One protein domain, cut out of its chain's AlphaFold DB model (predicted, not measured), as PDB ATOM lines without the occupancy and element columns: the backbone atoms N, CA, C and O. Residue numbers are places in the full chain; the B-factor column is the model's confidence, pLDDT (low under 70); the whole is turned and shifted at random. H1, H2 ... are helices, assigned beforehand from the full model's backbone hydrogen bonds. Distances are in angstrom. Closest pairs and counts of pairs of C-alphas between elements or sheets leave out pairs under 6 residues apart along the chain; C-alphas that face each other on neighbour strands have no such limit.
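This is residues 392 to 537 of the 706 residues of the protein "Hypothetical protein" of Polarella glacialis (UniProt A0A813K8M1). What does the model look like? One long helix, H3, runs through the core, with H1 and H2 packed on one side and H6 crossing it on the opposite side. A tail with short H7 and H8 follows H6. What builds it? The 146 printed residues hold eight named helices, H1 to H8 in order, and no named strand: all helix, compact, radius of gyration of the C-alphas 14.4 A, spans 42 by 37 by 29 A.

Which helix is the hub? H3, residues 438 to 458, touches six helices. H1, residues 393 to 405, touches it at a steep tilt of 40 degrees, closest C-alphas Trp 401 and Gln 447, 5.1 A; residues 499 to 507 of H6, residues 497 to 515, touch its residues 438 to 446, closest C-alphas Asn 442 and Leu 503, 5.3 A. Is there a bundle? H1, H2, residues 411 to 424, and H3 form an up-and-down bundle, each running against the one before. What of the others? H4, residues 460 to 465, touches H2, closest C-alphas Arg 415 and Val 462, 5.3 A; H5, residues 468 to 478, only just touches H3, with 3 pairs of C-alphas within 8 A, closest Tyr 449 and Leu 474, 6.0 A. H7, residues 525 to 528, touches H3, closest C-alphas Val 440 and Ser 527, 5.6 A, while H8, residues 533 to 536, touches no helix. Are the backbones bonded? Every O i to N i+4 pair is within hydrogen-bond range in H1, H3 and H5, 9 of 10 in H2, 12 of 15 in H6 and 0 of 2 in H4, which has 2 of 3 O i to N i+3 pairs; H7 and H8 are too short.

Where are the ends? H1 begins at C-alpha 393 (-66.140, 79.450, 54.620); H8 ends at C-alpha 536 (-70.451, 67.240, 43.068). How long are the long helices? H3 spans 30.2 A and H6 26.7 A.

Is it cut? The printed part has no cut; the links H2 to H3 and H5 to H6 are long. Where is confidence low? Residues 429 to 435, 480 to 485 and 512 to 537 have pLDDT under 70.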
ATOM      1  N   LYS A 392     -66.138  79.618  49.642       84.62
ATOM      2  CA  LYS A 392     -66.896  79.242  50.847       84.62
ATOM      3  C   LYS A 392     -66.077  79.504  52.111       84.62
ATOM      4  O   LYS A 392     -64.861  79.675  52.005       84.62
ATOM      5  N   ASP A 393     -66.727  79.412  53.268       83.94
ATOM      6  CA  ASP A 393     -66.140  79.450  54.620       83.94
ATOM      7  C   ASP A 393     -64.737  78.814  54.709       83.94
ATOM      8  O   ASP A 393     -63.756  79.486  55.024       83.94
ATOM      9  N   GLN A 394     -64.610  77.556  54.290       84.31
ATOM     10  CA  GLN A 394     -63.365  76.797  54.278       84.31
ATOM     11  C   GLN A 394     -62.261  77.449  53.438       84.31
ATOM     12  O   GLN A 394     -61.093  77.457  53.822       84.31
ATOM     13  N   HIS A 395     -62.598  77.954  52.255       88.38
ATOM     14  CA  HIS A 395     -61.628  78.521  51.318       88.38
ATOM     15  C   HIS A 395     -61.086  79.841  51.853       88.38
ATOM     16  O   HIS A 395     -59.877  80.074  51.805       88.38
ATOM     17  N   VAL A 396     -61.979  80.668  52.409       92.56
ATOM     18  CA  VAL A 396     -61.626  81.924  53.075       92.56
ATOM     19  C   VAL A 396     -60.705  81.642  54.255       92.56
ATOM     20  O   VAL A 396     -59.602  82.183  54.299       92.56
ATOM     21  N   ALA A 397     -61.115  80.741  55.151       90.88
ATOM     22  CA  ALA A 397     -60.359  80.356  56.335       90.88
ATOM     23  C   ALA A 397     -58.949  79.849  55.984       90.88
ATOM     24  O   ALA A 397     -57.950  80.361  56.490       90.88
ATOM     25  N   ASN A 398     -58.838  78.909  55.043       89.56
ATOM     26  CA  ASN A 398     -57.543  78.368  54.630       89.56
ATOM     27  C   ASN A 398     -56.634  79.414  53.992       89.56
ATOM     28  O   ASN A 398     -55.438  79.449  54.280       89.56
ATOM     29  N   THR A 399     -57.198  80.271  53.143       93.81
ATOM     30  CA  THR A 399     -56.422  81.273  52.413       93.81
ATOM     31  C   THR A 399     -55.937  82.373  53.351       93.81
ATOM     32  O   THR A 399     -54.749  82.678  53.353       93.81
ATOM     33  N   ILE A 400     -56.807  82.927  54.204       94.81
ATOM     34  CA  ILE A 400     -56.414  83.998  55.130       94.81
ATOM     35  C   ILE A 400     -55.406  83.506  56.175       94.81
ATOM     36  O   ILE A 400     -54.449  84.215  56.490       94.81
ATOM     37  N   TRP A 401     -55.546  82.260  56.641       92.62
ATOM     38  CA  TRP A 401     -54.545  81.641  57.502       92.62
ATOM     39  C   TRP A 401     -53.210  81.457  56.776       92.62
ATOM     40  O   TRP A 401     -52.167  81.795  57.331       92.62
ATOM     41  N   ALA A 402     -53.220  80.975  55.528       90.62
ATOM     42  CA  ALA A 402     -52.001  80.785  54.744       90.62
ATOM     43  C   ALA A 402     -51.239  82.104  54.531       90.62
ATOM     44  O   ALA A 402     -50.010  82.134  54.620       90.62
ATOM     45  N   MET A 403     -51.970  83.198  54.303       90.75
ATOM     46  CA  MET A 403     -51.416  84.548  54.181       90.75
ATOM     47  C   MET A 403     -50.743  85.003  55.479       90.75
ATOM     48  O   MET A 403     -49.576  85.399  55.461       90.75
ATOM     49  N   ALA A 404     -51.446  84.877  56.609       89.88
ATOM     50  CA  ALA A 404     -50.922  85.236  57.924       89.88
ATOM     51  C   ALA A 404     -49.697  84.399  58.307       89.88
ATOM     52  O   ALA A 404     -48.673  84.942  58.718       89.88
ATOM     53  N   ARG A 405     -49.766  83.079  58.097       85.31
ATOM     54  CA  ARG A 405     -48.690  82.136  58.420       85.31
ATOM     55  C   ARG A 405     -47.394  82.449  57.680       85.31
ATOM     56  O   ARG A 405     -46.316  82.256  58.234       85.31
ATOM     57  N   ARG A 406     -47.508  82.917  56.437       84.25
ATOM     58  CA  ARG A 406     -46.370  83.279  55.581       84.25
ATOM     59  C   ARG A 406     -45.959  84.744  55.709       84.25
ATOM     60  O   ARG A 406     -45.009  85.159  55.053       84.25
ATOM     61  N   GLY A 407     -46.673  85.529  56.517       86.88
ATOM     62  CA  GLY A 407     -46.412  86.953  56.703       86.88
ATOM     63  C   GLY A 407     -46.655  87.800  55.450       86.88
ATOM     64  O   GLY A 407     -46.047  88.860  55.306       86.88
ATOM     65  N   VAL A 408     -47.509  87.348  54.525       86.62
ATOM     66  CA  VAL A 408     -47.709  88.016  53.233       86.62
ATOM     67  C   VAL A 408     -48.761  89.117  53.352       86.62
ATOM     68  O   VAL A 408     -49.885  88.885  53.788       86.62
ATOM     69  N   ARG A 409     -48.389  90.338  52.952       89.62
ATOM     70  CA  ARG A 409     -49.188  91.564  53.116       89.62
ATOM     71  C   ARG A 409     -49.831  92.025  51.804       89.62
ATOM     72  O   ARG A 409     -49.677  93.177  51.406       89.62
ATOM     73  N   ASN A 410     -50.532  91.133  51.107       92.75
ATOM     74  CA  ASN A 410     -51.342  91.526  49.951       92.75
ATOM     75  C   ASN A 410     -52.661  92.149  50.447       92.75
ATOM     76  O   ASN A 410     -53.648  91.445  50.664       92.75
ATOM     77  N   GLU A 411     -52.662  93.467  50.681       94.31
ATOM     78  CA  GLU A 411     -53.836  94.188  51.200       94.31
ATOM     79  C   GLU A 411     -55.110  93.984  50.358       94.31
ATOM     80  O   GLU A 411     -56.150  93.720  50.963       94.31
ATOM     81  N   PRO A 412     -55.087  94.054  49.007       96.12
ATOM     82  CA  PRO A 412     -56.269  93.762  48.193       96.12
ATOM     83  C   PRO A 412     -56.892  92.392  48.482       96.12
ATOM     84  O   PRO A 412     -58.104  92.301  48.691       96.12
ATOM     85  N   LEU A 413     -56.075  91.336  48.546       96.56
ATOM     86  CA  LEU A 413     -56.566  89.993  48.848       96.56
ATOM     87  C   LEU A 413     -57.088  89.891  50.286       96.56
ATOM     88  O   LEU A 413     -58.164  89.340  50.502       96.56
ATOM     89  N   LEU A 414     -56.363  90.430  51.272       97.19
ATOM     90  CA  LEU A 414     -56.784  90.389  52.677       97.19
ATOM     91  C   LEU A 414     -58.108  91.136  52.896       97.19
ATOM     92  O   LEU A 414     -58.969  90.646  53.629       97.19
ATOM     93  N   ARG A 415     -58.314  92.268  52.206       97.19
ATOM     94  CA  ARG A 415     -59.585  93.007  52.237       97.19
ATOM     95  C   ARG A 415     -60.725  92.157  51.695       97.19
ATOM     96  O   ARG A 415     -61.771  92.047  52.332       97.19
ATOM     97  N   ALA A 416     -60.498  91.533  50.540       97.25
ATOM     98  CA  ALA A 416     -61.468  90.663  49.891       97.25
ATOM     99  C   ALA A 416     -61.805  89.432  50.753       97.25
ATOM    100  O   ALA A 416     -62.974  89.076  50.869       97.25
ATOM    101  N   LEU A 417     -60.812  88.830  51.415       97.44
ATOM    102  CA  LEU A 417     -61.000  87.696  52.326       97.44
ATOM    103  C   LEU A 417     -61.818  88.072  53.564       97.44
ATOM    104  O   LEU A 417     -62.721  87.324  53.925       97.44
ATOM    105  N   LEU A 418     -61.539  89.208  54.210       97.06
ATOM    106  CA  LEU A 418     -62.293  89.651  55.391       97.06
ATOM    107  C   LEU A 418     -63.725  90.080  55.044       97.06
ATOM    108  O   LEU A 418     -64.661  89.761  55.783       97.06
ATOM    109  N   ALA A 419     -63.913  90.740  53.900       95.38
ATOM    110  CA  ALA A 419     -65.244  91.025  53.377       95.38
ATOM    111  C   ALA A 419     -66.007  89.716  53.123       95.38
ATOM    112  O   ALA A 419     -67.098  89.523  53.650       95.38
ATOM    113  N   ARG A 420     -65.384  88.756  52.424       94.00
ATOM    114  CA  ARG A 420     -65.998  87.453  52.139       94.00
ATOM    115  C   ARG A 420     -66.285  86.644  53.405       94.00
ATOM    116  O   ARG A 420     -67.343  86.031  53.489       94.00
ATOM    117  N   ALA A 421     -65.398  86.674  54.402       94.38
ATOM    118  CA  ALA A 421     -65.606  86.031  55.702       94.38
ATOM    119  C   ALA A 421     -66.872  86.549  56.399       94.38
ATOM    120  O   ALA A 421     -67.601  85.764  57.006       94.38
ATOM    121  N   SER A 422     -67.144  87.853  56.267       93.75
ATOM    122  CA  SER A 422     -68.318  88.511  56.858       93.75
ATOM    123  C   SER A 422     -69.630  87.978  56.283       93.75
ATOM    124  O   SER A 422     -70.636  87.949  56.985       93.75
ATOM    125  N   ASP A 423     -69.609  87.490  55.044       89.81
ATOM    126  CA  ASP A 423     -70.755  86.816  54.443       89.81
ATOM    127  C   ASP A 423     -70.765  85.325  54.807       89.81
ATOM    128  O   ASP A 423     -71.762  84.801  55.321       89.81
ATOM    129  N   THR A 424     -69.653  84.623  54.548       88.94
ATOM    130  CA  THR A 424     -69.604  83.153  54.568       88.94
ATOM    131  C   THR A 424     -69.761  82.544  55.949       88.94
ATOM    132  O   THR A 424     -70.280  81.436  56.048       88.94
ATOM    133  N   LEU A 425     -69.345  83.248  57.005       89.38
ATOM    134  CA  LEU A 425     -69.450  82.739  58.373       89.38
ATOM    135  C   LEU A 425     -70.841  82.932  58.993       89.38
ATOM    136  O   LEU A 425     -71.111  82.313  60.018       89.38
ATOM    137  N   TYR A 426     -71.718  83.739  58.381       88.25
ATOM    138  CA  TYR A 426     -73.005  84.116  58.979       88.25
ATOM    139  C   TYR A 426     -74.218  83.837  58.099       88.25
ATOM    140  O   TYR A 426     -75.177  83.212  58.553       88.25
ATOM    141  N   HIS A 427     -74.240  84.346  56.864       77.38
ATOM    142  CA  HIS A 427     -75.490  84.500  56.106       77.38
ATOM    143  C   HIS A 427     -75.442  83.938  54.685       77.38
ATOM    144  O   HIS A 427     -76.501  83.662  54.116       77.38
ATOM    145  N   ASP A 428     -74.252  83.688  54.139       70.44
ATOM    146  CA  ASP A 428     -74.061  83.252  52.756       70.44
ATOM    147  C   ASP A 428     -74.782  81.931  52.425       70.44
ATOM    148  O   ASP A 428     -74.869  81.014  53.248       70.44
ATOM    149  N   GLN A 429     -75.293  81.828  51.192       63.59
ATOM    150  CA  GLN A 429     -75.991  80.637  50.685       63.59
ATOM    151  C   GLN A 429     -75.056  79.434  50.482       63.59
ATOM    152  O   GLN A 429     -75.515  78.295  50.446       63.59
ATOM    153  N   SER A 430     -73.750  79.678  50.345       55.09
ATOM    154  CA  SER A 430     -72.705  78.662  50.218       55.09
ATOM    155  C   SER A 430     -72.066  78.264  51.552       55.09
ATOM    156  O   SER A 430     -71.130  77.458  51.542       55.09
ATOM    157  N   ARG A 431     -72.561  78.785  52.690       68.12
ATOM    158  CA  ARG A 431     -72.088  78.379  54.019       68.12
ATOM    159  C   ARG A 431     -72.421  76.910  54.267       68.12
ATOM    160  O   ARG A 431     -73.569  76.489  54.114       68.12
ATOM    161  N   ASN A 432     -71.438  76.137  54.712       64.19
ATOM    162  CA  ASN A 432     -71.624  74.718  55.010       64.19
ATOM    163  C   ASN A 432     -71.798  74.457  56.518       64.19
ATOM    164  O   ASN A 432     -71.964  73.303  56.926       64.19
ATOM    165  N   HIS A 433     -71.840  75.512  57.345       67.88
ATOM    166  CA  HIS A 433     -71.954  75.438  58.807       67.88
ATOM    167  C   HIS A 433     -73.106  74.548  59.301       67.88
ATOM    168  O   HIS A 433     -72.978  73.918  60.344       67.88
ATOM    169  N   VAL A 434     -74.230  74.445  58.587       61.25
ATOM    170  CA  VAL A 434     -75.346  73.580  59.021       61.25
ATOM    171  C   VAL A 434     -74.956  72.096  58.997       61.25
ATOM    172  O   VAL A 434     -75.360  71.332  59.866       61.25
ATOM    173  N   THR A 435     -74.143  71.693  58.022       62.25
ATOM    174  CA  THR A 435     -73.723  70.297  57.811       62.25
ATOM    175  C   THR A 435     -72.378  69.950  58.448       62.25
ATOM    176  O   THR A 435     -72.006  68.781  58.506       62.25
ATOM    177  N   MET A 436     -71.624  70.952  58.901       70.19
ATOM    178  CA  MET A 436     -70.287  70.769  59.458       70.19
ATOM    179  C   MET A 436     -70.321  70.384  60.933       70.19
ATOM    180  O   MET A 436     -71.137  70.888  61.708       70.19
ATOM    181  N   SER A 437     -69.364  69.547  61.339       73.06
ATOM    182  CA  SER A 437     -69.133  69.293  62.755       73.06
ATOM    183  C   SER A 437     -68.661  70.569  63.454       73.06
ATOM    184  O   SER A 437     -68.051  71.459  62.855       73.06
ATOM    185  N   LYS A 438     -68.940  70.640  64.752       77.94
ATOM    186  CA  LYS A 438     -68.559  71.763  65.608       77.94
ATOM    187  C   LYS A 438     -67.049  72.043  65.580       77.94
ATOM    188  O   LYS A 438     -66.659  73.194  65.419       77.94
ATOM    189  N   HIS A 439     -66.235  70.986  65.597       78.50
ATOM    190  CA  HIS A 439     -64.777  71.060  65.454       78.50
ATOM    191  C   HIS A 439     -64.349  71.842  64.204       78.50
ATOM    192  O   HIS A 439     -63.548  72.769  64.284       78.50
ATOM    193  N   VAL A 440     -64.927  71.522  63.039       75.69
ATOM    194  CA  VAL A 440     -64.537  72.175  61.779       75.69
ATOM    195  C   VAL A 440     -64.973  73.646  61.758       75.69
ATOM    196  O   VAL A 440     -64.247  74.481  61.223       75.69
ATOM    197  N   LYS A 441     -66.108  73.998  62.384       83.19
ATOM    198  CA  LYS A 441     -66.507  75.410  62.538       83.19
ATOM    199  C   LYS A 441     -65.513  76.178  63.401       83.19
ATOM    200  O   LYS A 441     -65.032  77.222  62.972       83.19
ATOM    201  N   ASN A 442     -65.183  75.645  64.582       85.62
ATOM    202  CA  ASN A 442     -64.187  76.234  65.482       85.62
ATOM    203  C   ASN A 442     -62.863  76.462  64.757       85.62
ATOM    204  O   ASN A 442     -62.260  77.525  64.855       85.62
ATOM    205  N   LEU A 443     -62.463  75.507  63.928       83.56
ATOM    206  CA  LEU A 443     -61.251  75.598  63.144       83.56
ATOM    207  C   LEU A 443     -61.279  76.697  62.068       83.56
ATOM    208  O   LEU A 443     -60.295  77.419  61.909       83.56
ATOM    209  N   HIS A 444     -62.389  76.866  61.345       87.56
ATOM    210  CA  HIS A 444     -62.523  77.969  60.382       87.56
ATOM    211  C   HIS A 444     -62.489  79.326  61.083       87.56
ATOM    212  O   HIS A 444     -61.783  80.230  60.634       87.56
ATOM    213  N   TRP A 445     -63.175  79.445  62.221       91.50
ATOM    214  CA  TRP A 445     -63.126  80.635  63.071       91.50
ATOM    215  C   TRP A 445     -61.711  80.930  63.576       91.50
ATOM    216  O   TRP A 445     -61.249  82.063  63.465       91.50
ATOM    217  N   PHE A 446     -60.976  79.915  64.036       90.44
ATOM    218  CA  PHE A 446     -59.580  80.035  64.459       90.44
ATOM    219  C   PHE A 446     -58.663  80.547  63.338       90.44
ATOM    220  O   PHE A 446     -57.822  81.429  63.543       90.44
ATOM    221  N   GLN A 447     -58.828  80.013  62.128       90.81
ATOM    222  CA  GLN A 447     -58.049  80.409  60.958       90.81
ATOM    223  C   GLN A 447     -58.321  81.865  60.554       90.81
ATOM    224  O   GLN A 447     -57.377  82.622  60.310       90.81
ATOM    225  N   VAL A 448     -59.594  82.276  60.542       94.06
ATOM    226  CA  VAL A 448     -59.987  83.668  60.272       94.06
ATOM    227  C   VAL A 448     -59.491  84.600  61.376       94.06
ATOM    228  O   VAL A 448     -58.937  85.652  61.066       94.06
ATOM    229  N   TYR A 449     -59.580  84.193  62.644       93.81
ATOM    230  CA  TYR A 449     -59.028  84.936  63.779       93.81
ATOM    231  C   TYR A 449     -57.513  85.133  63.667       93.81
ATOM    232  O   TYR A 449     -57.014  86.242  63.846       93.81
ATOM    233  N   THR A 450     -56.772  84.097  63.275       91.31
ATOM    234  CA  THR A 450     -55.326  84.203  63.020       91.31
ATOM    235  C   THR A 450     -55.029  85.230  61.922       91.31
ATOM    236  O   THR A 450     -54.158  86.088  62.085       91.31
ATOM    237  N   GLY A 451     -55.801  85.193  60.831       93.00
ATOM    238  CA  GLY A 451     -55.752  86.183  59.756       93.00
ATOM    239  C   GLY A 451     -56.043  87.609  60.223       93.00
ATOM    240  O   GLY A 451     -55.331  88.549  59.869       93.00
ATOM    241  N   TYR A 452     -57.062  87.767  61.061       95.31
ATOM    242  CA  TYR A 452     -57.468  89.040  61.638       95.31
ATOM    243  C   TYR A 452     -56.395  89.643  62.549       95.31
ATOM    244  O   TYR A 452     -56.056  90.813  62.383       95.31
ATOM    245  N   ILE A 453     -55.801  88.854  63.450       93.12
ATOM    246  CA  ILE A 453     -54.706  89.315  64.315       93.12
ATOM    247  C   ILE A 453     -53.503  89.756  63.478       93.12
ATOM    248  O   ILE A 453     -52.945  90.829  63.722       93.12
ATOM    249  N   PHE A 454     -53.152  88.990  62.440       92.94
ATOM    250  CA  PHE A 454     -52.110  89.391  61.498       92.94
ATOM    251  C   PHE A 454     -52.428  90.741  60.837       92.94
ATOM    252  O   PHE A 454     -51.563  91.620  60.818       92.94
ATOM    253  N   CYS A 455     -53.660  90.944  60.357       94.81
ATOM    254  CA  CYS A 455     -54.083  92.213  59.759       94.81
ATOM    255  C   CYS A 455     -54.028  93.366  60.770       94.81
ATOM    256  O   CYS A 455     -53.445  94.406  60.477       94.81
ATOM    257  N   LYS A 456     -54.543  93.163  61.986       93.88
ATOM    258  CA  LYS A 456     -54.537  94.155  63.072       93.88
ATOM    259  C   LYS A 456     -53.124  94.634  63.414       93.88
ATOM    260  O   LYS A 456     -52.923  95.823  63.641       93.88
ATOM    261  N   GLN A 457     -52.145  93.730  63.412       92.50
ATOM    262  CA  GLN A 457     -50.748  94.043  63.728       92.50
ATOM    263  C   GLN A 457     -49.967  94.636  62.543       92.50
ATOM    264  O   GLN A 457     -49.096  95.478  62.745       92.50
ATOM    265  N   ASN A 458     -50.238  94.184  61.314       91.94
ATOM    266  CA  ASN A 458     -49.354  94.431  60.167       91.94
ATOM    267  C   ASN A 458     -49.950  95.338  59.080       91.94
ATOM    268  O   ASN A 458     -49.189  95.939  58.323       91.94
ATOM    269  N   CYS A 459     -51.277  95.408  58.961       93.06
ATOM    270  CA  CYS A 459     -51.998  96.188  57.948       93.06
ATOM    271  C   CYS A 459     -53.416  96.569  58.441       93.06
ATOM    272  O   CYS A 459     -54.418  96.112  57.891       93.06
ATOM    273  N   PRO A 460     -53.532  97.407  59.491       92.88
ATOM    274  CA  PRO A 460     -54.805  97.660  60.176       92.88
ATOM    275  C   PRO A 460     -55.865  98.316  59.285       92.88
ATOM    276  O   PRO A 460     -57.053  98.101  59.495       92.88
ATOM    277  N   THR A 461     -55.454  99.054  58.251       93.25
ATOM    278  CA  THR A 461     -56.354  99.669  57.262       93.25
ATOM    279  C   THR A 461     -57.204  98.638  56.520       93.25
ATOM    280  O   THR A 461     -58.253  98.987  55.990       93.25
ATOM    281  N   VAL A 462     -56.768  97.376  56.434       93.31
ATOM    282  CA  VAL A 462     -57.512  96.277  55.796       93.31
ATOM    283  C   VAL A 462     -58.801  95.968  56.561       93.31
ATOM    284  O   VAL A 462     -59.786  95.568  55.947       93.31
ATOM    285  N   LEU A 463     -58.833  96.204  57.877       93.19
ATOM    286  CA  LEU A 463     -59.982  95.881  58.725       93.19
ATOM    287  C   LEU A 463     -61.240  96.686  58.370       93.19
ATOM    288  O   LEU A 463     -62.339  96.224  58.657       93.19
ATOM    289  N   ASP A 464     -61.099  97.821  57.677       91.31
ATOM    290  CA  ASP A 464     -62.223  98.650  57.217       91.31
ATOM    291  C   ASP A 464     -63.163  97.915  56.244       91.31
ATOM    292  O   ASP A 464     -64.309  98.322  56.066       91.31
ATOM    293  N   SER A 465     -62.695  96.845  55.585       90.19
ATOM    294  CA  SER A 465     -63.532  96.024  54.702       90.19
ATOM    295  C   SER A 465     -64.206  94.848  55.411       90.19
ATOM    296  O   SER A 465     -64.992  94.139  54.782       90.19
ATOM    297  N   ALA A 466     -63.891  94.601  56.685       92.19
ATOM    298  CA  ALA A 466     -64.555  93.580  57.483       92.19
ATOM    299  C   ALA A 466     -65.912  94.100  57.981       92.19
ATOM    300  O   ALA A 466     -66.044  95.248  58.404       92.19
ATOM    301  N   GLY A 467     -66.933  93.247  57.966       91.75
ATOM    302  CA  GLY A 467     -68.238  93.572  58.522       91.75
ATOM    303  C   GLY A 467     -68.160  93.802  60.032       91.75
ATOM    304  O   GLY A 467     -67.454  93.091  60.747       91.75
ATOM    305  N   ASN A 468     -68.937  94.765  60.534       92.69
ATOM    306  CA  ASN A 468     -68.932  95.137  61.955       92.69
ATOM    307  C   ASN A 468     -69.191  93.942  62.889       92.69
ATOM    308  O   ASN A 468     -68.549  93.836  63.928       92.69
ATOM    309  N   VAL A 469     -70.104  93.041  62.508       93.94
ATOM    310  CA  VAL A 469     -70.436  91.835  63.287       93.94
ATOM    311  C   VAL A 469     -69.232  90.895  63.373       93.94
ATOM    312  O   VAL A 469     -68.879  90.458  64.465       93.94
ATOM    313  N   LEU A 470     -68.541  90.669  62.247       94.94
ATOM    314  CA  LEU A 470     -67.334  89.846  62.201       94.94
ATOM    315  C   LEU A 470     -66.248  90.410  63.120       94.94
ATOM    316  O   LEU A 470     -65.680  89.676  63.918       94.94
ATOM    317  N   VAL A 471     -65.970  91.715  63.037       94.06
ATOM    318  CA  VAL A 471     -64.948  92.351  63.884       94.06
ATOM    319  C   VAL A 471     -65.315  92.238  65.362       94.06
ATOM    320  O   VAL A 471     -64.457  91.899  66.172       94.06
ATOM    321  N   GLN A 472     -66.580  92.470  65.720       92.31
ATOM    322  CA  GLN A 472     -67.047  92.324  67.099       92.31
ATOM    323  C   GLN A 472     -66.864  90.897  67.618       92.31
ATOM    324  O   GLN A 472     -66.365  90.724  68.727       92.31
ATOM    325  N   ASP A 473     -67.219  89.882  66.831       93.19
ATOM    326  CA  ASP A 473     -67.064  88.482  67.231       93.19
ATOM    327  C   ASP A 473     -65.592  88.045  67.293       93.19
ATOM    328  O   ASP A 473     -65.214  87.318  68.207       93.19
ATOM    329  N   LEU A 474     -64.728  88.540  66.403       93.19
ATOM    330  CA  LEU A 474     -63.284  88.279  66.454       93.19
ATOM    331  C   LEU A 474     -62.597  88.965  67.648       93.19
ATOM    332  O   LEU A 474     -61.731  88.367  68.285       93.19
ATOM    333  N   GLU A 475     -62.998  90.192  67.990       90.12
ATOM    334  CA  GLU A 475     -62.536  90.877  69.206       90.12
ATOM    335  C   GLU A 475     -63.070  90.192  70.466       90.12
ATOM    336  O   GLU A 475     -62.346  90.079  71.456       90.12
ATOM    337  N   ARG A 476     -64.314  89.684  70.430       87.50
ATOM    338  CA  ARG A 476     -64.842  88.828  71.496       87.50
ATOM    339  C   ARG A 476     -63.939  87.628  71.661       87.50
ATOM    340  O   ARG A 476     -63.438  87.482  72.759       87.50
ATOM    341  N   ILE A 477     -63.669  86.853  70.607       87.94
ATOM    342  CA  ILE A 477     -62.781  85.678  70.641       87.94
ATOM    343  C   ILE A 477     -61.445  86.004  71.334       87.94
ATOM    344  O   ILE A 477     -61.061  85.283  72.251       87.94
ATOM    345  N   GLY A 478     -60.793  87.117  70.979       80.38
ATOM    346  CA  GLY A 478     -59.520  87.527  71.587       80.38
ATOM    347  C   GLY A 478     -59.606  88.030  73.035       80.38
ATOM    348  O   GLY A 478     -58.644  87.901  73.789       80.38
ATOM    349  N   ASN A 479     -60.743  88.584  73.464       78.44
ATOM    350  CA  ASN A 479     -60.929  89.104  74.818       78.44
ATOM    351  C   ASN A 479     -61.530  88.031  75.744       78.44
ATOM    352  O   ASN A 479     -62.752  87.894  75.870       78.44
ATOM    353  N   ARG A 480     -60.655  87.218  76.343       62.94
ATOM    354  CA  ARG A 480     -61.002  86.063  77.197       62.94
ATOM    355  C   ARG A 480     -61.445  86.445  78.611       62.94
ATOM    356  O   ARG A 480     -62.098  85.654  79.286       62.94
ATOM    357  N   ASP A 481     -61.096  87.653  79.051       57.31
ATOM    358  CA  ASP A 481     -61.429  88.157  80.376       57.31
ATOM    359  C   ASP A 481     -62.771  88.896  80.357       57.31
ATOM    360  O   ASP A 481     -62.903  89.948  79.729       57.31
ATOM    361  N   ARG A 482     -63.707  88.366  81.158       47.50
ATOM    362  CA  ARG A 482     -64.959  88.944  81.703       47.50
ATOM    363  C   ARG A 482     -66.217  88.236  81.220       47.50
ATOM    364  O   ARG A 482     -66.652  88.411  80.090       47.50
ATOM    365  N   GLU A 483     -66.821  87.498  82.153       52.72
ATOM    366  CA  GLU A 483     -68.274  87.315  82.281       52.72
ATOM    367  C   GLU A 483     -69.032  87.090  80.959       52.72
ATOM    368  O   GLU A 483     -70.074  87.697  80.715       52.72
ATOM    369  N   ARG A 484     -68.523  86.224  80.072       53.75
ATOM    370  CA  ARG A 484     -69.269  85.872  78.862       53.75
ATOM    371  C   ARG A 484     -70.466  85.018  79.267       53.75
ATOM    372  O   ARG A 484     -70.308  83.853  79.613       53.75
ATOM    373  N   PHE A 485     -71.661  85.592  79.218       53.59
ATOM    374  CA  PHE A 485     -72.914  84.839  79.327       53.59
ATOM    375  C   PHE A 485     -73.421  84.341  77.958       53.59
ATOM    376  O   PHE A 485     -74.386  83.584  77.915       53.59
ATOM    377  N   GLU A 486     -72.769  84.718  76.848       71.56
ATOM    378  CA  GLU A 486     -73.256  84.497  75.475       71.56
ATOM    379  C   GLU A 486     -72.112  84.083  74.520       71.56
ATOM    380  O   GLU A 486     -70.951  84.437  74.751       71.56
ATOM    381  N   GLY A 487     -72.424  83.284  73.489       82.31
ATOM    382  CA  GLY A 487     -71.487  82.906  72.420       82.31
ATOM    383  C   GLY A 487     -71.378  83.976  71.327       82.31
ATOM    384  O   GLY A 487     -71.511  85.168  71.602       82.31
ATOM    385  N   LEU A 488     -71.091  83.571  70.086       89.50
ATOM    386  CA  LEU A 488     -70.984  84.509  68.957       89.50
ATOM    387  C   LEU A 488     -72.356  84.941  68.432       89.50
ATOM    388  O   LEU A 488     -73.395  84.403  68.815       89.50
ATOM    389  N   SER A 489     -72.352  85.923  67.533       91.19
ATOM    390  CA  SER A 489     -73.575  86.473  66.954       91.19
ATOM    391  C   SER A 489     -74.364  85.431  66.148       91.19
ATOM    392  O   SER A 489     -73.822  84.427  65.673       91.19
ATOM    393  N   GLU A 490     -75.665  85.680  65.989       88.50
ATOM    394  CA  GLU A 490     -76.594  84.780  65.299       88.50
ATOM    395  C   GLU A 490     -76.119  84.433  63.878       88.50
ATOM    396  O   GLU A 490     -75.779  85.305  63.078       88.50
ATOM    397  N   GLY A 491     -76.114  83.138  63.552       84.56
ATOM    398  CA  GLY A 491     -75.711  82.629  62.242       84.56
ATOM    399  C   GLY A 491     -74.250  82.186  62.174       84.56
ATOM    400  O   GLY A 491     -73.892  81.499  61.216       84.56
ATOM    401  N   SER A 492     -73.445  82.500  63.195       87.31
ATOM    402  CA  SER A 492     -72.054  82.044  63.338       87.31
ATOM    403  C   SER A 492     -71.924  80.520  63.440       87.31
ATOM    404  O   SER A 492     -70.887  79.954  63.078       87.31
ATOM    405  N   GLY A 493     -72.968  79.842  63.928       84.44
ATOM    406  CA  GLY A 493     -72.948  78.421  64.259       84.44
ATOM    407  C   GLY A 493     -72.166  78.078  65.533       84.44
ATOM    408  O   GLY A 493     -71.897  76.888  65.727       84.44
ATOM    409  N   LEU A 494     -71.785  79.090  66.330       87.00
ATOM    410  CA  LEU A 494     -71.118  79.014  67.640       87.00
ATOM    411  C   LEU A 494     -71.788  79.982  68.642       87.00
ATOM    412  O   LEU A 494     -71.127  80.714  69.384       87.00
ATOM    413  N   GLU A 495     -73.120  80.031  68.633       88.50
ATOM    414  CA  GLU A 495     -73.920  80.968  69.429       88.50
ATOM    415  C   GLU A 495     -73.917  80.638  70.932       88.50
ATOM    416  O   GLU A 495     -74.248  81.486  71.764       88.50
ATOM    417  N   MET A 496     -73.522  79.418  71.316       84.56
ATOM    418  CA  MET A 496     -73.430  79.021  72.721       84.56
ATOM    419  C   MET A 496     -72.005  79.178  73.249       84.56
ATOM    420  O   MET A 496     -71.037  78.794  72.601       84.56
ATOM    421  N   LEU A 497     -71.859  79.617  74.502       81.00
ATOM    422  CA  LEU A 497     -70.545  79.734  75.152       81.00
ATOM    423  C   LEU A 497     -69.776  78.403  75.188       81.00
ATOM    424  O   LEU A 497     -68.562  78.358  75.006       81.00
ATOM    425  N   ALA A 498     -70.489  77.294  75.404       81.00
ATOM    426  CA  ALA A 498     -69.898  75.958  75.376       81.00
ATOM    427  C   ALA A 498     -69.333  75.586  73.993       81.00
ATOM    428  O   ALA A 498     -68.607  74.594  73.879       81.00
ATOM    429  N   ASP A 499     -69.670  76.343  72.946       80.88
ATOM    430  CA  ASP A 499     -69.133  76.150  71.610       80.88
ATOM    431  C   ASP A 499     -67.743  76.733  71.412       80.88
ATOM    432  O   ASP A 499     -66.963  76.154  70.657       80.88
ATOM    433  N   LEU A 500     -67.402  77.754  72.195       84.81
ATOM    434  CA  LEU A 500     -66.139  78.477  72.103       84.81
ATOM    435  C   LEU A 500     -64.983  77.835  72.859       84.81
ATOM    436  O   LEU A 500     -63.843  78.153  72.562       84.81
ATOM    437  N   ARG A 501     -65.239  76.892  73.772       83.62
ATOM    438  CA  ARG A 501     -64.181  76.267  74.590       83.62
ATOM    439  C   ARG A 501     -63.045  75.687  73.753       83.62
ATOM    440  O   ARG A 501     -61.884  75.944  74.017       83.62
ATOM    441  N   GLU A 502     -63.399  74.944  72.712       81.81
ATOM    442  CA  GLU A 502     -62.421  74.345  71.806       81.81
ATOM    443  C   GLU A 502     -61.654  75.404  70.998       81.81
ATOM    444  O   GLU A 502     -60.462  75.245  70.748       81.81
ATOM    445  N   LEU A 503     -62.315  76.499  70.615       84.62
ATOM    446  CA  LEU A 503     -61.654  77.627  69.965       84.62
ATOM    447  C   LEU A 503     -60.684  78.330  70.929       84.62
ATOM    448  O   LEU A 503     -59.557  78.628  70.543       84.62
ATOM    449  N   ASP A 504     -61.087  78.541  72.181       84.75
ATOM    450  CA  ASP A 504     -60.242  79.123  73.225       84.75
ATOM    451  C   ASP A 504     -59.014  78.231  73.496       84.75
ATOM    452  O   ASP A 504     -57.897  78.741  73.613       84.75
ATOM    453  N   ASP A 505     -59.178  76.903  73.516       82.56
ATOM    454  CA  ASP A 505     -58.075  75.941  73.650       82.56
ATOM    455  C   ASP A 505     -57.081  76.065  72.478       82.56
ATOM    456  O   ASP A 505     -55.871  76.177  72.699       82.56
ATOM    457  N   MET A 506     -57.578  76.137  71.233       82.25
ATOM    458  CA  MET A 506     -56.743  76.334  70.037       82.25
ATOM    459  C   MET A 506     -55.943  77.646  70.088       82.25
ATOM    460  O   MET A 506     -54.780  77.678  69.681       82.25
ATOM    461  N   ILE A 507     -56.547  78.731  70.583       82.19
ATOM    462  CA  ILE A 507     -55.870  80.031  70.700       82.19
ATOM    463  C   ILE A 507     -54.852  80.012  71.844       82.19
ATOM    464  O   ILE A 507     -53.771  80.568  71.682       82.19
ATOM    465  N   SER A 508     -55.150  79.353  72.973       81.00
ATOM    466  CA  SER A 508     -54.214  79.246  74.112       81.00
ATOM    467  C   SER A 508     -52.929  78.571  73.679       81.00
ATOM    468  O   SER A 508     -51.844  79.110  73.867       81.00
ATOM    469  N   ALA A 509     -53.075  77.433  73.001       74.44
ATOM    470  CA  ALA A 509     -51.939  76.680  72.513       74.44
ATOM    471  C   ALA A 509     -51.086  77.526  71.545       74.44
ATOM    472  O   ALA A 509     -49.858  77.448  71.578       74.44
ATOM    473  N   ARG A 510     -51.718  78.387  70.727       72.50
ATOM    474  CA  ARG A 510     -51.016  79.334  69.844       72.50
ATOM    475  C   ARG A 510     -50.204  80.372  70.617       72.50
ATOM    476  O   ARG A 510     -49.047  80.593  70.270       72.50
ATOM    477  N   GLU A 511     -50.809  81.030  71.600       70.31
ATOM    478  CA  GLU A 511     -50.159  82.080  72.395       70.31
ATOM    479  C   GLU A 511     -48.966  81.518  73.183       70.31
ATOM    480  O   GLU A 511     -47.880  82.094  73.139       70.31
ATOM    481  N   GLU A 512     -49.120  80.335  73.784       64.25
ATOM    482  CA  GLU A 512     -48.027  79.622  74.455       64.25
ATOM    483  C   GLU A 512     -46.861  79.327  73.495       64.25
ATOM    484  O   GLU A 512     -45.698  79.536  73.836       64.25
ATOM    485  N   ALA A 513     -47.136  78.892  72.261       57.19
ATOM    486  CA  ALA A 513     -46.078  78.643  71.279       57.19
ATOM    487  C   ALA A 513     -45.363  79.926  70.811       57.19
ATOM    488  O   ALA A 513     -44.150  79.896  70.578       57.19
ATOM    489  N   GLU A 514     -46.086  81.045  70.690       56.84
ATOM    490  CA  GLU A 514     -45.502  82.352  70.360       56.84
ATOM    491  C   GLU A 514     -44.570  82.856  71.479       56.84
ATOM    492  O   GLU A 514     -43.484  83.358  71.177       56.84
ATOM    493  N   GLU A 515     -44.925  82.658  72.754       51.72
ATOM    494  CA  GLU A 515     -44.092  83.037  73.910       51.72
ATOM    495  C   GLU A 515     -42.795  82.224  74.019       51.72
ATOM    496  O   GLU A 515     -41.751  82.755  74.404       51.72
ATOM    497  N   VAL A 516     -42.827  80.944  73.636       47.97
ATOM    498  CA  VAL A 516     -41.658  80.048  73.689       47.97
ATOM    499  C   VAL A 516     -40.737  80.230  72.463       47.97
ATOM    500  O   VAL A 516     -39.679  79.609  72.365       47.97
ATOM    501  N   GLY A 517     -41.081  81.116  71.518       36.47
ATOM    502  CA  GLY A 517     -40.286  81.359  70.307       36.47
ATOM    503  C   GLY A 517     -40.394  80.243  69.260       36.47
ATOM    504  O   GLY A 517     -39.628  80.220  68.293       36.47
ATOM    505  N   PHE A 518     -41.357  79.330  69.411       35.94
ATOM    506  CA  PHE A 518     -41.703  78.364  68.375       35.94
ATOM    507  C   PHE A 518     -42.543  79.081  67.310       35.94
ATOM    508  O   PHE A 518     -43.754  79.236  67.437       35.94
ATOM    509  N   HIS A 519     -41.916  79.510  66.210       40.75
ATOM    510  CA  HIS A 519     -42.585  80.159  65.066       40.75
ATOM    511  C   HIS A 519     -43.494  79.221  64.243       40.75
ATOM    512  O   HIS A 519     -43.546  79.308  63.012       40.75
ATOM    513  N   GLN A 520     -44.187  78.283  64.886       45.00
ATOM    514  CA  GLN A 520     -44.685  77.074  64.249       45.00
ATOM    515  C   GLN A 520     -46.004  76.577  64.825       45.00
ATOM    516  O   GLN A 520     -46.086  75.491  65.384       45.00
ATOM    517  N   PHE A 521     -47.077  77.338  64.598       42.38
ATOM    518  CA  PHE A 521     -48.419  76.781  64.728       42.38
ATOM    519  C   PHE A 521     -48.866  76.109  63.429       42.38
ATOM    520  O   PHE A 521     -48.880  76.721  62.355       42.38
ATOM    521  N   GLY A 522     -49.215  74.828  63.525       47.06
ATOM    522  CA  GLY A 522     -49.913  74.093  62.478       47.06
ATOM    523  C   GLY A 522     -51.419  74.339  62.573       47.06
ATOM    524  O   GLY A 522     -51.969  74.384  63.665       47.06
ATOM    525  N   VAL A 523     -52.112  74.473  61.438       45.66
ATOM    526  CA  VAL A 523     -53.584  74.361  61.423       45.66
ATOM    527  C   VAL A 523     -53.967  72.943  61.838       45.66
ATOM    528  O   VAL A 523     -53.398  72.018  61.251       45.66
ATOM    529  N   PRO A 524     -54.941  72.751  62.742       48.41
ATOM    530  CA  PRO A 524     -55.595  71.465  62.901       48.41
ATOM    531  C   PRO A 524     -56.087  70.935  61.552       48.41
ATOM    532  O   PRO A 524     -56.616  71.638  60.694       48.41
ATOM    533  N   ASP A 525     -55.817  69.669  61.327       48.69
ATOM    534  CA  ASP A 525     -55.653  69.112  59.994       48.69
ATOM    535  C   ASP A 525     -57.021  68.964  59.253       48.69
ATOM    536  O   ASP A 525     -57.075  68.737  58.038       48.69
ATOM    537  N   ASP A 526     -58.139  69.144  59.966       51.22
ATOM    538  CA  ASP A 526     -59.505  68.805  59.538       51.22
ATOM    539  C   ASP A 526     -60.254  69.945  58.812       51.22
ATOM    540  O   ASP A 526     -61.354  69.759  58.278       51.22
ATOM    541  N   SER A 527     -59.634  71.129  58.713       50.47
ATOM    542  CA  SER A 527     -60.238  72.343  58.124       50.47
ATOM    543  C   SER A 527     -60.621  72.149  56.674       50.47
ATOM    544  O   SER A 527     -61.559  72.793  56.222       50.47
ATOM    545  N   LEU A 528     -59.911  71.262  55.970       51.19
ATOM    546  CA  LEU A 528     -59.988  70.976  54.537       51.19
ATOM    547  C   LEU A 528     -60.960  69.836  54.194       51.19
ATOM    548  O   LEU A 528     -61.264  69.595  53.025       51.19
ATOM    549  N   GLU A 529     -61.535  69.182  55.201       49.47
ATOM    550  CA  GLU A 529     -62.288  67.936  55.027       49.47
ATOM    551  C   GLU A 529     -63.768  68.157  54.675       49.47
ATOM    552  O   GLU A 529     -64.339  67.369  53.926       49.47
ATOM    553  N   ALA A 530     -64.354  69.293  55.070       38.06
ATOM    554  CA  ALA A 530     -65.745  69.650  54.755       38.06
ATOM    555  C   ALA A 530     -66.008  70.004  53.270       38.06
ATOM    556  O   ALA A 530     -67.156  70.030  52.828       38.06
ATOM    557  N   GLY A 531     -64.965  70.270  52.476       35.84
ATOM    558  CA  GLY A 531     -65.070  70.634  51.057       35.84
ATOM    559  C   GLY A 531     -64.832  69.483  50.090       35.84
ATOM    560  O   GLY A 531     -65.309  69.549  48.960       35.84
ATOM    561  N   ALA A 532     -64.187  68.391  50.527       35.09
ATOM    562  CA  ALA A 532     -64.165  67.139  49.759       35.09
ATOM    563  C   ALA A 532     -65.594  66.614  49.508       35.09
ATOM    564  O   ALA A 532     -65.859  65.931  48.524       35.09
ATOM    565  N   ALA A 533     -66.525  67.054  50.355       32.31
ATOM    566  CA  ALA A 533     -67.946  66.825  50.247       32.31
ATOM    567  C   ALA A 533     -68.700  67.634  49.213       32.31
ATOM    568  O   ALA A 533     -69.557  67.118  48.506       32.31
ATOM    569  N   SER A 534     -68.351  68.891  49.010       31.33
ATOM    570  CA  SER A 534     -69.046  69.705  48.011       31.33
ATOM    571  C   SER A 534     -68.616  69.418  46.560       31.33
ATOM    572  O   SER A 534     -68.993  70.175  45.665       31.33
ATOM    573  N   GLN A 535     -67.855  68.346  46.302       38.94
ATOM    574  CA  GLN A 535     -67.204  68.074  45.012       38.94
ATOM    575  C   GLN A 535     -68.175  67.810  43.847       38.94
ATOM    576  O   GLN A 535     -67.801  68.028  42.698       38.94
ATOM    577  N   ASN A 536     -69.437  67.449  44.113       30.33
ATOM    578  CA  ASN A 536     -70.451  67.240  43.068       30.33
ATOM    579  C   ASN A 536     -71.388  68.439  42.819       30.33
ATOM    580  O   ASN A 536     -72.198  68.389  41.898       30.33
ATOM    581  N   TYR A 537     -71.277  69.532  43.586       25.44
ATOM    582  CA  TYR A 537     -72.102  70.734  43.371       25.44
ATOM    583  C   TYR A 537     -71.488  71.735  42.376       25.44
ATOM    584  O   TYR A 537     -72.189  72.613  41.882       25.44
TER     585      TYR A 537